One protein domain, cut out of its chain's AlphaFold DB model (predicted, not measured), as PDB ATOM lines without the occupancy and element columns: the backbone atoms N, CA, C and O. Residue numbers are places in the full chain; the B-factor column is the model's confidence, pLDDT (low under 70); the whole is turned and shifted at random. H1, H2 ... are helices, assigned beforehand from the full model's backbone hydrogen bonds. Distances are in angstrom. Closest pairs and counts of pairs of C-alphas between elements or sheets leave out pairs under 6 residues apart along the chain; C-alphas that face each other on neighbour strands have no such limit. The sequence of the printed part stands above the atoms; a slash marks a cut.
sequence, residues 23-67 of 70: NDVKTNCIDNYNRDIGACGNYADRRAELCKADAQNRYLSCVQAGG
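This is residues 23 to 67 of the 70 residues of an uncharacterized protein of Paraburkholderia steynii (UniProt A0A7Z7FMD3). Two long helices, H2 and H1, lie side by side and run opposite ways as one helical hairpin, with a tight link at one end. The printed part has 45 residues with two named helices, H1 then H2, and no named strand; its class is all helix. It is only just compact, close to loose, with a radius of gyration of the C-alphas of 11.1 A, and it spans 34 by 14 by 8 A.

Find C-alpha 46 at (-58.645, 29.339, -30.613); from there the longest helix, H2, residues 46 to 65, runs 28.6 A to C-alpha 65 at (-36.068, 22.209, -14.649). Then look at C-alpha 23 at (-40.004, 29.211, -3.613), where H1, residues 23 to 40, begins and runs 25.3 A.

H2 and H1 touch, and their closest C-alphas, those of Ala 48 and Cys 40, are 5.3 A apart. They stand at a shallow tilt of 13 degrees. In H1 and H2 every O i to N i+4 pair is within hydrogen-bond range.

The C-alphas of Ala 44 and Gly 67 are the two farthest apart, at 34.8 A. The printed part has no cut, and no printed residue is under 70 in pLDDT; the mean of the printed part is 92.2.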
ATOM      1  N   ASN A  23     -39.123  28.058  -3.667       87.62
ATOM      2  CA  ASN A  23     -40.004  29.211  -3.613       87.62
ATOM      3  C   ASN A  23     -39.609  30.285  -4.640       87.62
ATOM      4  O   ASN A  23     -40.471  30.800  -5.347       87.62
ATOM      5  N   ASP A  24     -38.315  30.566  -4.784       89.62
ATOM      6  CA  ASP A  24     -37.805  31.560  -5.736       89.62
ATOM      7  C   ASP A  24     -37.959  31.061  -7.178       89.62
ATOM      8  O   ASP A  24     -38.379  31.814  -8.057       89.62
ATOM      9  N   VAL A  25     -37.716  29.763  -7.418       89.31
ATOM     10  CA  VAL A  25     -37.987  29.115  -8.712       89.31
ATOM     11  C   VAL A  25     -39.464  29.224  -9.064       89.31
ATOM     12  O   VAL A  25     -39.793  29.731 -10.133       89.31
ATOM     13  N   LYS A  26     -40.362  28.780  -8.174       89.38
ATOM     14  CA  LYS A  26     -41.811  28.822  -8.421       89.38
ATOM     15  C   LYS A  26     -42.294  30.257  -8.636       89.38
ATOM     16  O   LYS A  26     -43.097  30.471  -9.539       89.38
ATOM     17  N   THR A  27     -41.765  31.226  -7.889       93.69
ATOM     18  CA  THR A  27     -42.079  32.655  -8.061       93.69
ATOM     19  C   THR A  27     -41.627  33.169  -9.430       93.69
ATOM     20  O   THR A  27     -42.417  33.731 -10.177       93.69
ATOM     21  N   ASN A  28     -40.394  32.893  -9.853       93.00
ATOM     22  CA  ASN A  28     -39.953  33.297 -11.190       93.00
ATOM     23  C   ASN A  28     -40.770  32.598 -12.301       93.00
ATOM     24  O   ASN A  28     -41.157  33.213 -13.294       93.00
ATOM     25  N   CYS A  29     -41.089  31.311 -12.134       94.06
ATOM     26  CA  CYS A  29     -41.928  30.588 -13.087       94.06
ATOM     27  C   CYS A  29     -43.361  31.157 -13.142       94.06
ATOM     28  O   CYS A  29     -43.908  31.262 -14.241       94.06
ATOM     29  N   ILE A  30     -43.964  31.545 -12.006       94.94
ATOM     30  CA  ILE A  30     -45.312  32.142 -11.974       94.94
ATOM     31  C   ILE A  30     -45.319  33.541 -12.599       94.94
ATOM     32  O   ILE A  30     -46.251  33.874 -13.325       94.94
ATOM     33  N   ASP A  31     -44.267  34.337 -12.396       96.25
ATOM     34  CA  ASP A  31     -44.145  35.667 -13.001       96.25
ATOM     35  C   ASP A  31     -44.067  35.585 -14.529       96.25
ATOM     36  O   ASP A  31     -44.759  36.325 -15.238       96.25
ATOM     37  N   ASN A  32     -43.279  34.640 -15.052       94.38
ATOM     38  CA  ASN A  32     -43.213  34.382 -16.490       94.38
ATOM     39  C   ASN A  32     -44.544  33.843 -17.028       94.38
ATOM     40  O   ASN A  32     -45.027  34.327 -18.049       94.38
ATOM     41  N   TYR A  33     -45.183  32.919 -16.307       95.81
ATOM     42  CA  TYR A  33     -46.511  32.416 -16.659       95.81
ATOM     43  C   TYR A  33     -47.553  33.540 -16.747       95.81
ATOM     44  O   TYR A  33     -48.289  33.627 -17.727       95.81
ATOM     45  N   ASN A  34     -47.594  34.440 -15.762       96.00
ATOM     46  CA  ASN A  34     -48.528  35.566 -15.744       96.00
ATOM     47  C   ASN A  34     -48.284  36.528 -16.912       96.00
ATOM     48  O   ASN A  34     -49.240  37.019 -17.520       96.00
ATOM     49  N   ARG A  35     -47.015  36.770 -17.263       95.62
ATOM     50  CA  ARG A  35     -46.654  37.552 -18.451       95.62
ATOM     51  C   ARG A  35     -47.152  36.879 -19.733       95.62
ATOM     52  O   ARG A  35     -47.760  37.555 -20.564       95.62
ATOM     53  N   ASP A  36     -46.935  35.573 -19.873       93.00
ATOM     54  CA  ASP A  36     -47.348  34.803 -21.049       93.00
ATOM     55  C   ASP A  36     -48.878  34.790 -21.195       93.00
ATOM     56  O   ASP A  36     -49.403  35.098 -22.264       93.00
ATOM     57  N   ILE A  37     -49.616  34.545 -20.106       94.44
ATOM     58  CA  ILE A  37     -51.088  34.588 -20.095       94.44
ATOM     59  C   ILE A  37     -51.618  35.984 -20.433       94.44
ATOM     60  O   ILE A  37     -52.589  36.100 -21.188       94.44
ATOM     61  N   GLY A  38     -50.980  37.042 -19.924       93.25
ATOM     62  CA  GLY A  38     -51.312  38.419 -20.289       93.25
ATOM     63  C   GLY A  38     -51.147  38.670 -21.789       93.25
ATOM     64  O   GLY A  38     -52.041  39.232 -22.425       93.25
ATOM     65  N   ALA A  39     -50.057  38.180 -22.386       91.88
ATOM     66  CA  ALA A  39     -49.827  38.272 -23.828       91.88
ATOM     67  C   ALA A  39     -50.850  37.461 -24.646       91.88
ATOM     68  O   ALA A  39     -51.246  37.898 -25.731       91.88
ATOM     69  N   CYS A  40     -51.332  36.327 -24.119       92.94
ATOM     70  CA  CYS A  40     -52.382  35.529 -24.754       92.94
ATOM     71  C   CYS A  40     -53.728  36.262 -24.859       92.94
ATOM     72  O   CYS A  40     -54.537  35.908 -25.716       92.94
ATOM     73  N   GLY A  41     -53.969  37.285 -24.029       88.75
ATOM     74  CA  GLY A  41     -55.170  38.126 -24.096       88.75
ATOM     75  C   GLY A  41     -55.303  38.937 -25.390       88.75
ATOM     76  O   GLY A  41     -56.386  39.426 -25.690       88.75
ATOM     77  N   ASN A  42     -54.232  39.039 -26.187       90.69
ATOM     78  CA  ASN A  42     -54.259  39.690 -27.501       90.69
ATOM     79  C   ASN A  42     -54.916  38.833 -28.597       90.69
ATOM     80  O   ASN A  42     -55.150  39.326 -29.700       90.69
ATOM     81  N   TYR A  43     -55.199  37.557 -28.323       91.50
ATOM     82  CA  TYR A  43     -55.905  36.664 -29.239       91.50
ATOM     83  C   TYR A  43     -57.360  36.506 -28.778       91.50
ATOM     84  O   TYR A  43     -57.617  36.297 -27.595       91.50
ATOM     85  N   ALA A  44     -58.315  36.577 -29.709       83.31
ATOM     86  CA  ALA A  44     -59.751  36.430 -29.419       83.31
ATOM     87  C   ALA A  44     -60.334  35.082 -29.889       83.31
ATOM     88  O   ALA A  44     -61.518  34.812 -29.708       83.31
ATOM     89  N   ASP A  45     -59.509  34.243 -30.512       89.44
ATOM     90  CA  ASP A  45     -59.890  32.977 -31.137       89.44
ATOM     91  C   ASP A  45     -59.195  31.774 -30.469       89.44
ATOM     92  O   ASP A  45     -58.550  31.901 -29.427       89.44
ATOM     93  N   ARG A  46     -59.285  30.586 -31.083       92.06
ATOM     94  CA  ARG A  46     -58.645  29.339 -30.613       92.06
ATOM     95  C   ARG A  46     -57.143  29.495 -30.325       92.06
ATOM     96  O   ARG A  46     -56.592  28.772 -29.493       92.06
ATOM     97  N   ARG A  47     -56.458  30.436 -30.975       91.19
ATOM     98  CA  ARG A  47     -55.054  30.757 -30.693       91.19
ATOM     99  C   ARG A  47     -54.841  31.249 -29.257       91.19
ATOM    100  O   ARG A  47     -53.790  30.959 -28.692       91.19
ATOM    101  N   ALA A  48     -55.830  31.899 -28.643       91.25
ATOM    102  CA  ALA A  48     -55.795  32.272 -27.230       91.25
ATOM    103  C   ALA A  48     -55.703  31.039 -26.323       91.25
ATOM    104  O   ALA A  48     -54.894  31.006 -25.400       91.25
ATOM    105  N   GLU A  49     -56.500  30.006 -26.602       92.88
ATOM    106  CA  GLU A  49     -56.500  28.759 -25.831       92.88
ATOM    107  C   GLU A  49     -55.182  28.000 -25.993       92.88
ATOM    108  O   GLU A  49     -54.596  27.560 -25.006       92.88
ATOM    109  N   LEU A  50     -54.672  27.913 -27.227       95.44
ATOM    110  CA  LEU A  50     -53.375  27.291 -27.510       95.44
ATOM    111  C   LEU A  50     -52.223  28.037 -26.827       95.44
ATOM    112  O   LEU A  50     -51.330  27.405 -26.273       95.44
ATOM    113  N   CYS A  51     -52.266  29.369 -26.822       95.31
ATOM    114  CA  CYS A  51     -51.291  30.202 -26.125       95.31
ATOM    115  C   CYS A  51     -51.326  29.957 -24.609       95.31
ATOM    116  O   CYS A  51     -50.281  29.762 -23.994       95.31
ATOM    117  N   LYS A  52     -52.522  29.884 -24.005       94.94
ATOM    118  CA  LYS A  52     -52.673  29.582 -22.571       94.94
ATOM    119  C   LYS A  52     -52.146  28.189 -22.217       94.94
ATOM    120  O   LYS A  52     -51.486  28.033 -21.191       94.94
ATOM    121  N   ALA A  53     -52.402  27.196 -23.069       95.50
ATOM    122  CA  ALA A  53     -51.875  25.845 -22.896       95.50
ATOM    123  C   ALA A  53     -50.339  25.806 -23.011       95.50
ATOM    124  O   ALA A  53     -49.681  25.150 -22.205       95.50
ATOM    125  N   ASP A  54     -49.757  26.540 -23.965       95.62
ATOM    126  CA  ASP A  54     -48.300  26.671 -24.102       95.62
ATOM    127  C   ASP A  54     -47.673  27.339 -22.869       95.62
ATOM    128  O   ASP A  54     -46.723  26.805 -22.297       95.62
ATOM    129  N   ALA A  55     -48.258  28.440 -22.386       95.75
ATOM    130  CA  ALA A  55     -47.828  29.114 -21.159       95.75
ATOM    131  C   ALA A  55     -47.841  28.159 -19.952       95.75
ATOM    132  O   ALA A  55     -46.888  28.110 -19.172       95.75
ATOM    133  N   GLN A  56     -48.889  27.340 -19.820       95.31
ATOM    134  CA  GLN A  56     -48.979  26.338 -18.757       95.31
ATOM    135  C   GLN A  56     -47.896  25.254 -18.883       95.31
ATOM    136  O   GLN A  56     -47.272  24.892 -17.883       95.31
ATOM    137  N   ASN A  57     -47.611  24.771 -20.094       96.00
ATOM    138  CA  ASN A  57     -46.533  23.804 -20.325       96.00
ATOM    139  C   ASN A  57     -45.151  24.392 -20.002       96.00
ATOM    140  O   ASN A  57     -44.307  23.702 -19.422       96.00
ATOM    141  N   ARG A  58     -44.923  25.671 -20.322       93.69
ATOM    142  CA  ARG A  58     -43.687  26.389 -19.970       93.69
ATOM    143  C   ARG A  58     -43.525  26.540 -18.468       93.69
ATOM    144  O   ARG A  58     -42.430  26.309 -17.963       93.69
ATOM    145  N   TYR A  59     -44.601  26.862 -17.749       94.12
ATOM    146  CA  TYR A  59     -44.591  26.911 -16.287       94.12
ATOM    147  C   TYR A  59     -44.176  25.564 -15.680       94.12
ATOM    148  O   TYR A  59     -43.231  25.509 -14.894       94.12
ATOM    149  N   LEU A  60     -44.831  24.472 -16.086       92.25
ATOM    150  CA  LEU A  60     -44.517  23.129 -15.589       92.25
ATOM    151  C   LEU A  60     -43.063  22.748 -15.893       92.25
ATOM    152  O   LEU A  60     -42.345  22.287 -15.007       92.25
ATOM    153  N   SER A  61     -42.609  23.024 -17.118       92.88
ATOM    154  CA  SER A  61     -41.226  22.778 -17.539       92.88
ATOM    155  C   SER A  61     -40.221  23.602 -16.727       92.88
ATOM    156  O   SER A  61     -39.176  23.084 -16.345       92.88
ATOM    157  N   CYS A  62     -40.541  24.861 -16.420       91.75
ATOM    158  CA  CYS A  62     -39.715  25.751 -15.603       91.75
ATOM    159  C   CYS A  62     -39.553  25.215 -14.173       91.75
ATOM    160  O   CYS A  62     -38.434  25.079 -13.675       91.75
ATOM    161  N   VAL A  63     -40.663  24.831 -13.537       90.31
ATOM    162  CA  VAL A  63     -40.658  24.276 -12.176       90.31
ATOM    163  C   VAL A  63     -39.911  22.937 -12.131       90.31
ATOM    164  O   VAL A  63     -39.152  22.685 -11.193       90.31
ATOM    165  N   GLN A  64     -40.075  22.093 -13.152       89.88
ATOM    166  CA  GLN A  64     -39.384  20.808 -13.250       89.88
ATOM    167  C   GLN A  64     -37.878  20.969 -13.511       89.88
ATOM    168  O   GLN A  64     -37.084  20.287 -12.867       89.88
ATOM    169  N   ALA A  65     -37.476  21.895 -14.386       86.31
ATOM    170  CA  ALA A  65     -36.068  22.209 -14.649       86.31
ATOM    171  C   ALA A  65     -35.353  22.763 -13.407       86.31
ATOM    172  O   ALA A  65     -34.173  22.492 -13.202       86.31
ATOM    173  N   GLY A  66     -36.077  23.491 -12.552       83.19
ATOM    174  CA  GLY A  66     -35.579  23.922 -11.246       83.19
ATOM    175  C   GLY A  66     -35.564  22.829 -10.170       83.19
ATOM    176  O   GLY A  66     -35.149  23.109  -9.051       83.19
ATOM    177  N   GLY A  67     -36.011  21.604 -10.474       83.00
ATOM    178  CA  GLY A  67     -36.053  20.493  -9.516       83.00
ATOM    179  C   GLY A  67     -37.182  20.590  -8.482       83.00
ATOM    180  O   GLY A  67     -37.121  19.929  -7.450       83.00
TER     181      GLY A  67